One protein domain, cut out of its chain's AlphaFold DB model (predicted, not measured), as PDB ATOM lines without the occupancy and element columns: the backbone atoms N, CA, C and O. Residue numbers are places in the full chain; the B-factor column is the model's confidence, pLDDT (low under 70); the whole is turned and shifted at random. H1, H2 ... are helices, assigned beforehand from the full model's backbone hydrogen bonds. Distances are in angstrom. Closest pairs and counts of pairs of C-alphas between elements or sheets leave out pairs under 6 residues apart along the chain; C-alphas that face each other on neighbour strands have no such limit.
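Overview. This is residues 36 to 91 of the 114 residues of an uncharacterized protein of Mesorhizobium sp. J18 (UniProt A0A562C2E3). Picture a long, narrow hairpin of two side-by-side rows, each made of two helices set nearly end to end: H1 and then H2 in one row, H3 and then H4 folding back beside it. The turn between H2 and H3 is at one end of the rod; near the other end residues 87 to 91 fold back from H4, and the first and last printed C-alphas, His 36 and Gly 91, are 8.0 A apart. The printed part has 56 residues with four named helices, H1, H2, H3 and H4 along the chain, and no named strand; its class is all helix. It is compact, with a radius of gyration of the C-alphas of 11.0 A, and its C-alphas span 35 by 16 by 11 A, a rod.

Along the chain. Start with the longest helix, H3, residues 63 to 75: find C-alpha 63 at (-31.608, -18.285, 23.753), and from there it runs 18.4 A to C-alpha 75 at (-45.914, -28.047, 17.573). Before it comes H2, residues 50 to 60, 15.5 A from first to last C-alpha. After it comes H4, residues 80 to 86, 10.0 A long, ending with C-alpha 86 at (-52.076, -31.951, 6.952). The first helix is H1, residues 40 to 45, 8.7 A long; look for C-alpha 40 at (-43.125, -27.270, 6.347).

Arrangement. Look first at H3 and H2, a helical hairpin: they touch with 23 pairs of C-alphas within 8 A, the closest those of Gly 57 and Gly 66 at 4.0 A. They run opposite ways at a shallow tilt of 16 degrees. H3 and H4 touch only at the corner, H3 with residues 73 to 75 alone, and the closest C-alphas are those of Ile 74 and Val 80 at 4.7 A; they run the same way at a shallow tilt of 4 degrees. H1 touches H4, the closest C-alphas being those of Thr 40 and Val 80 at 4.9 A, and they run opposite ways at a shallow tilt of 17 degrees. H1 and H2 touch only at the corner, Leu 44 and Leu 50 having the closest C-alphas at 4.9 A; they run the same way at a shallow tilt of 23 degrees. H1 and H3 only just touch, with 3 pairs of C-alphas within 8 A, H3 with residues 73 to 74 alone; the closest are the C-alphas of Asn 43 and Asp 73 at 6.7 A. H2 and H4 are apart. The helix packing is mostly aligned, helices that touch standing at shallow tilts. In the backbones of H1, H2, H3 and H4, every O i to N i+4 pair is within hydrogen-bond range.

Size, cuts and confidence. The two C-alphas farthest apart are those of Gly 61 and Gly 87, at 35.4 A. The printed part has no cut, and the links H1 to H2, H2 to H3 and H3 to H4 are tight. In the B-factor column you will find a mean pLDDT of 76.0 for the printed part, with low confidence, under 70, at residues 47 to 48, 77 to 78 and 87 to 91.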
ATOM      1  N   HIS A  36     -43.140 -20.462   1.674       77.25
ATOM      2  CA  HIS A  36     -44.419 -19.926   2.136       77.25
ATOM      3  C   HIS A  36     -44.732 -20.381   3.567       77.25
ATOM      4  O   HIS A  36     -44.516 -21.538   3.922       77.25
ATOM      5  N   SER A  37     -45.338 -19.505   4.370       71.56
ATOM      6  CA  SER A  37     -45.684 -19.735   5.784       71.56
ATOM      7  C   SER A  37     -46.725 -20.835   6.054       71.56
ATOM      8  O   SER A  37     -47.157 -20.984   7.184       71.56
ATOM      9  N   GLU A  38     -47.187 -21.538   5.022       70.75
ATOM     10  CA  GLU A  38     -48.149 -22.656   5.121       70.75
ATOM     11  C   GLU A  38     -47.504 -23.974   4.660       70.75
ATOM     12  O   GLU A  38     -48.177 -24.948   4.326       70.75
ATOM     13  N   THR A  39     -46.177 -23.971   4.534       72.50
ATOM     14  CA  THR A  39     -45.394 -25.139   4.153       72.50
ATOM     15  C   THR A  39     -44.452 -25.497   5.286       72.50
ATOM     16  O   THR A  39     -43.942 -24.627   6.001       72.50
ATOM     17  N   THR A  40     -44.119 -26.783   5.384       74.69
ATOM     18  CA  THR A  40     -43.125 -27.270   6.347       74.69
ATOM     19  C   THR A  40     -41.788 -26.537   6.180       74.69
ATOM     20  O   THR A  40     -41.137 -26.183   7.160       74.69
ATOM     21  N   THR A  41     -41.373 -26.279   4.936       74.56
ATOM     22  CA  THR A  41     -40.110 -25.598   4.626       74.56
ATOM     23  C   THR A  41     -40.152 -24.117   5.024       74.56
ATOM     24  O   THR A  41     -39.214 -23.644   5.664       74.56
ATOM     25  N   GLY A  42     -41.241 -23.394   4.749       76.81
ATOM     26  CA  GLY A  42     -41.408 -22.013   5.210       76.81
ATOM     27  C   GLY A  42     -41.476 -21.890   6.730       76.81
ATOM     28  O   GLY A  42     -40.833 -21.013   7.294       76.81
ATOM     29  N   ASN A  43     -42.143 -22.813   7.419       77.62
ATOM     30  CA  ASN A  43     -42.192 -22.835   8.885       77.62
ATOM     31  C   ASN A  43     -40.842 -23.133   9.554       77.62
ATOM     32  O   ASN A  43     -40.606 -22.750  10.699       77.62
ATOM     33  N   LEU A  44     -39.934 -23.803   8.846       79.25
ATOM     34  CA  LEU A  44     -38.570 -24.019   9.321       79.25
ATOM     35  C   LEU A  44     -37.665 -22.820   9.037       79.25
ATOM     36  O   LEU A  44     -36.830 -22.477   9.876       79.25
ATOM     37  N   LEU A  45     -37.790 -22.244   7.842       78.50
ATOM     38  CA  LEU A  45     -36.791 -21.336   7.296       78.50
ATOM     39  C   LEU A  45     -37.152 -19.864   7.414       78.50
ATOM     40  O   LEU A  45     -36.226 -19.084   7.488       78.50
ATOM     41  N   ASN A  46     -38.427 -19.478   7.440       76.56
ATOM     42  CA  ASN A  46     -38.827 -18.071   7.412       76.56
ATOM     43  C   ASN A  46     -38.338 -17.299   8.657       76.56
ATOM     44  O   ASN A  46     -38.058 -17.858   9.717       76.56
ATOM     45  N   ASN A  47     -38.303 -15.974   8.538       64.44
ATOM     46  CA  ASN A  47     -37.889 -14.998   9.551       64.44
ATOM     47  C   ASN A  47     -38.744 -15.030  10.846       64.44
ATOM     48  O   ASN A  47     -38.332 -14.502  11.868       64.44
ATOM     49  N   GLY A  48     -39.913 -15.678  10.821       67.88
ATOM     50  CA  GLY A  48     -40.723 -16.003  12.008       67.88
ATOM     51  C   GLY A  48     -41.092 -17.484  12.080       67.88
ATOM     52  O   GLY A  48     -42.206 -17.813  12.473       67.88
ATOM     53  N   GLY A  49     -40.217 -18.328  11.534       73.75
ATOM     54  CA  GLY A  49     -40.213 -19.770  11.723       73.75
ATOM     55  C   GLY A  49     -39.058 -20.186  12.634       73.75
ATOM     56  O   GLY A  49     -38.287 -19.357  13.129       73.75
ATOM     57  N   LEU A  50     -38.859 -21.497  12.772       82.81
ATOM     58  CA  LEU A  50     -37.941 -22.077  13.758       82.81
ATOM     59  C   LEU A  50     -36.526 -21.476  13.745       82.81
ATOM     60  O   LEU A  50     -35.950 -21.232  14.807       82.81
ATOM     61  N   LEU A  51     -35.921 -21.283  12.569       81.00
ATOM     62  CA  LEU A  51     -34.561 -20.742  12.490       81.00
ATOM     63  C   LEU A  51     -34.509 -19.249  12.821       81.00
ATOM     64  O   LEU A  51     -33.598 -18.838  13.542       81.00
ATOM     65  N   GLY A  52     -35.488 -18.467  12.360       82.94
ATOM     66  CA  GLY A  52     -35.589 -17.040  12.666       82.94
ATOM     67  C   GLY A  52     -35.722 -16.788  14.168       82.94
ATOM     68  O   GLY A  52     -35.004 -15.950  14.721       82.94
ATOM     69  N   ASP A  53     -36.537 -17.586  14.854       82.56
ATOM     70  CA  ASP A  53     -36.758 -17.474  16.299       82.56
ATOM     71  C   ASP A  53     -35.511 -17.853  17.114       82.56
ATOM     72  O   ASP A  53     -35.152 -17.177  18.085       82.56
ATOM     73  N   LEU A  54     -34.769 -18.878  16.682       80.81
ATOM     74  CA  LEU A  54     -33.495 -19.249  17.308       80.81
ATOM     75  C   LEU A  54     -32.418 -18.173  17.113       80.81
ATOM     76  O   LEU A  54     -31.701 -17.852  18.066       80.81
ATOM     77  N   ILE A  55     -32.291 -17.611  15.906       83.19
ATOM     78  CA  ILE A  55     -31.326 -16.538  15.617       83.19
ATOM     79  C   ILE A  55     -31.681 -15.291  16.433       83.19
ATOM     80  O   ILE A  55     -30.815 -14.729  17.108       83.19
ATOM     81  N   THR A  56     -32.963 -14.927  16.465       84.06
ATOM     82  CA  THR A  56     -33.484 -13.789  17.231       84.06
ATOM     83  C   THR A  56     -33.242 -13.953  18.733       84.06
ATOM     84  O   THR A  56     -32.781 -13.019  19.391       84.06
ATOM     85  N   GLY A  57     -33.464 -15.148  19.289       82.62
ATOM     86  CA  GLY A  57     -33.161 -15.435  20.695       82.62
ATOM     87  C   GLY A  57     -31.675 -15.268  21.028       82.62
ATOM     88  O   GLY A  57     -31.319 -14.707  22.067       82.62
ATOM     89  N   ILE A  58     -30.778 -15.683  20.127       82.00
ATOM     90  CA  ILE A  58     -29.328 -15.487  20.291       82.00
ATOM     91  C   ILE A  58     -28.962 -13.996  20.242       82.00
ATOM     92  O   ILE A  58     -28.173 -13.541  21.075       82.00
ATOM     93  N   GLU A  59     -29.534 -13.226  19.314       82.25
ATOM     94  CA  GLU A  59     -29.298 -11.779  19.196       82.25
ATOM     95  C   GLU A  59     -29.769 -10.998  20.422       82.25
ATOM     96  O   GLU A  59     -29.077 -10.092  20.894       82.25
ATOM     97  N   GLN A  60     -30.933 -11.364  20.957       84.19
ATOM     98  CA  GLN A  60     -31.518 -10.720  22.133       84.19
ATOM     99  C   GLN A  60     -30.840 -11.149  23.443       84.19
ATOM    100  O   GLN A  60     -31.102 -10.567  24.497       84.19
ATOM    101  N   GLY A  61     -29.939 -12.136  23.391       82.38
ATOM    102  CA  GLY A  61     -29.314 -12.716  24.575       82.38
ATOM    103  C   GLY A  61     -30.275 -13.566  25.410       82.38
ATOM    104  O   GLY A  61     -29.964 -13.858  26.566       82.38
ATOM    105  N   ASP A  62     -31.404 -13.978  24.828       85.12
ATOM    106  CA  ASP A  62     -32.379 -14.902  25.404       85.12
ATOM    107  C   ASP A  62     -32.540 -16.156  24.522       85.12
ATOM    108  O   ASP A  62     -33.546 -16.346  23.831       85.12
ATOM    109  N   PRO A  63     -31.541 -17.055  24.530       79.38
ATOM    110  CA  PRO A  63     -31.608 -18.285  23.753       79.38
ATOM    111  C   PRO A  63     -32.718 -19.227  24.242       79.38
ATOM    112  O   PRO A  63     -33.162 -20.077  23.481       79.38
ATOM    113  N   PHE A  64     -33.173 -19.104  25.495       79.62
ATOM    114  CA  PHE A  64     -34.259 -19.938  26.016       79.62
ATOM    115  C   PHE A  64     -35.627 -19.449  25.541       79.62
ATOM    116  O   PHE A  64     -36.469 -20.290  25.228       79.62
ATOM    117  N   GLY A  65     -35.823 -18.130  25.434       81.06
ATOM    118  CA  GLY A  65     -36.964 -17.526  24.747       81.06
ATOM    119  C   GLY A  65     -37.045 -17.988  23.295       81.06
ATOM    120  O   GLY A  65     -38.035 -18.606  22.917       81.06
ATOM    121  N   GLY A  66     -35.946 -17.860  22.541       80.25
ATOM    122  CA  GLY A  66     -35.885 -18.329  21.149       80.25
ATOM    123  C   GLY A  66     -36.128 -19.836  20.981       80.25
ATOM    124  O   GLY A  66     -36.772 -20.254  20.029       80.25
ATOM    125  N   ILE A  67     -35.676 -20.678  21.923       81.12
ATOM    126  CA  ILE A  67     -36.021 -22.115  21.927       81.12
ATOM    127  C   ILE A  67     -37.518 -22.328  22.196       81.12
ATOM    128  O   ILE A  67     -38.116 -23.235  21.620       81.12
ATOM    129  N   GLY A  68     -38.121 -21.540  23.088       82.25
ATOM    130  CA  GLY A  68     -39.552 -21.605  23.383       82.25
ATOM    131  C   GLY A  68     -40.409 -21.235  22.174       82.25
ATOM    132  O   GLY A  68     -41.356 -21.959  21.857       82.25
ATOM    133  N   ASP A  69     -40.032 -20.166  21.480       81.81
ATOM    134  CA  ASP A  69     -40.705 -19.702  20.268       81.81
ATOM    135  C   ASP A  69     -40.516 -20.713  19.119       81.81
ATOM    136  O   ASP A  69     -41.501 -21.200  18.565       81.81
ATOM    137  N   ALA A  70     -39.301 -21.242  18.933       77.88
ATOM    138  CA  ALA A  70     -39.040 -22.347  18.005       77.88
ATOM    139  C   ALA A  70     -39.865 -23.611  18.307       77.88
ATOM    140  O   ALA A  70     -40.319 -24.302  17.396       77.88
ATOM    141  N   TYR A  71     -40.087 -23.945  19.584       78.00
ATOM    142  CA  TYR A  71     -40.991 -25.038  19.949       78.00
ATOM    143  C   TYR A  71     -42.423 -24.737  19.509       78.00
ATOM    144  O   TYR A  71     -43.095 -25.626  18.988       78.00
ATOM    145  N   ARG A  72     -42.896 -23.502  19.691       80.06
ATOM    146  CA  ARG A  72     -44.226 -23.083  19.242       80.06
ATOM    147  C   ARG A  72     -44.374 -23.236  17.729       80.06
ATOM    148  O   ARG A  72     -45.420 -23.702  17.296       80.06
ATOM    149  N   ASP A  73     -43.328 -22.969  16.962       77.88
ATOM    150  CA  ASP A  73     -43.342 -23.135  15.507       77.88
ATOM    151  C   ASP A  73     -43.264 -24.605  15.064       77.88
ATOM    152  O   ASP A  73     -43.717 -24.956  13.976       77.88
ATOM    153  N   ILE A  74     -42.756 -25.512  15.910       77.56
ATOM    154  CA  ILE A  74     -42.778 -26.958  15.627       77.56
ATOM    155  C   ILE A  74     -44.165 -27.552  15.882       77.56
ATOM    156  O   ILE A  74     -44.687 -28.277  15.035       77.56
ATOM    157  N   ILE A  75     -44.727 -27.323  17.072       78.31
ATOM    158  CA  ILE A  75     -45.914 -28.047  17.573       78.31
ATOM    159  C   ILE A  75     -47.196 -27.207  17.615       78.31
ATOM    160  O   ILE A  75     -48.261 -27.740  17.929       78.31
ATOM    161  N   GLY A  76     -47.111 -25.905  17.358       74.50
ATOM    162  CA  GLY A  76     -48.256 -25.005  17.363       74.50
ATOM    163  C   GLY A  76     -49.181 -25.189  16.154       74.50
ATOM    164  O   GLY A  76     -48.831 -25.864  15.184       74.50
ATOM    165  N   PRO A  77     -50.386 -24.590  16.201       67.75
ATOM    166  CA  PRO A  77     -51.293 -24.560  15.057       67.75
ATOM    167  C   PRO A  77     -50.625 -23.900  13.847       67.75
ATOM    168  O   PRO A  77     -50.120 -22.787  13.975       67.75
ATOM    169  N   GLY A  78     -50.642 -24.582  12.699       67.75
ATOM    170  CA  GLY A  78     -49.950 -24.125  11.487       67.75
ATOM    171  C   GLY A  78     -48.423 -24.152  11.586       67.75
ATOM    172  O   GLY A  78     -47.774 -23.418  10.859       67.75
ATOM    173  N   GLY A  79     -47.863 -24.924  12.526       71.25
ATOM    174  CA  GLY A  79     -46.430 -25.185  12.639       71.25
ATOM    175  C   GLY A  79     -45.988 -26.440  11.880       71.25
ATOM    176  O   GLY A  79     -46.805 -27.181  11.334       71.25
ATOM    177  N   VAL A  80     -44.687 -26.736  11.922       78.25
ATOM    178  CA  VAL A  80     -44.017 -27.810  11.156       78.25
ATOM    179  C   VAL A  80     -44.738 -29.162  11.251       78.25
ATOM    180  O   VAL A  80     -44.924 -29.842  10.244       78.25
ATOM    181  N   VAL A  81     -45.142 -29.583  12.454       77.44
ATOM    182  CA  VAL A  81     -45.826 -30.873  12.660       77.44
ATOM    183  C   VAL A  81     -47.247 -30.848  12.107       77.44
ATOM    184  O   VAL A  81     -47.704 -31.864  11.581       77.44
ATOM    185  N   ASN A  82     -47.940 -29.714  12.235       72.88
ATOM    186  CA  ASN A  82     -49.301 -29.578  11.734       72.88
ATOM    187  C   ASN A  82     -49.309 -29.614  10.207       72.88
ATOM    188  O   ASN A  82     -50.025 -30.421   9.625       72.88
ATOM    189  N   ASP A  83     -48.428 -28.845   9.572       72.56
ATOM    190  CA  ASP A  83     -48.309 -28.795   8.116       72.56
ATOM    191  C   ASP A  83     -47.890 -30.152   7.548       72.56
ATOM    192  O   ASP A  83     -48.528 -30.665   6.630       72.56
ATOM    193  N   LEU A  84     -46.902 -30.816   8.156       72.56
ATOM    194  CA  LEU A  84     -46.503 -32.162   7.740       72.56
ATOM    195  C   LEU A  84     -47.651 -33.180   7.876       72.56
ATOM    196  O   LEU A  84     -47.785 -34.075   7.039       72.56
ATOM    197  N   GLY A  85     -48.471 -33.064   8.925       70.75
ATOM    198  CA  GLY A  85     -49.622 -33.935   9.177       70.75
ATOM    199  C   GLY A  85     -50.826 -33.659   8.270       70.75
ATOM    200  O   GLY A  85     -51.545 -34.592   7.912       70.75
ATOM    201  N   GLU A  86     -51.024 -32.402   7.873       70.12
ATOM    202  CA  GLU A  86     -52.076 -31.951   6.952       70.12
ATOM    203  C   GLU A  86     -51.673 -32.100   5.471       70.12
ATOM    204  O   GLU A  86     -52.506 -31.943   4.578       70.12
ATOM    205  N   GLY A  87     -50.420 -32.479   5.200       64.00
ATOM    206  CA  GLY A  87     -49.887 -32.670   3.849       64.00
ATOM    207  C   GLY A  87     -49.304 -31.401   3.216       64.00
ATOM    208  O   GLY A  87     -48.960 -31.428   2.036       64.00
ATOM    209  N   GLY A  88     -49.155 -30.319   3.985       64.06
ATOM    210  CA  GLY A  88     -48.333 -29.152   3.663       64.06
ATOM    211  C   GLY A  88     -46.858 -29.535   3.719       64.06
ATOM    212  O   GLY A  88     -46.175 -29.317   4.718       64.06
ATOM    213  N   GLY A  89     -46.370 -30.214   2.684       63.19
ATOM    214  CA  GLY A  89     -45.041 -30.807   2.703       63.19
ATOM    215  C   GLY A  89     -43.914 -29.805   2.452       63.19
ATOM    216  O   GLY A  89     -43.903 -28.682   2.959       63.19
ATOM    217  N   LEU A  90     -42.893 -30.255   1.722       63.50
ATOM    218  CA  LEU A  90     -41.606 -29.560   1.581       63.50
ATOM    219  C   LEU A  90     -41.659 -28.374   0.601       63.50
ATOM    220  O   LEU A  90     -40.613 -27.803   0.286       63.50
ATOM    221  N   GLY A  91     -42.845 -28.051   0.078       57.00
ATOM    222  CA  GLY A  91     -43.049 -27.113  -1.022       57.00
ATOM    223  C   GLY A  91     -42.882 -27.747  -2.401       57.00
ATOM    224  O   GLY A  91     -43.190 -27.113  -3.411       57.00
TER     225      GLY A  91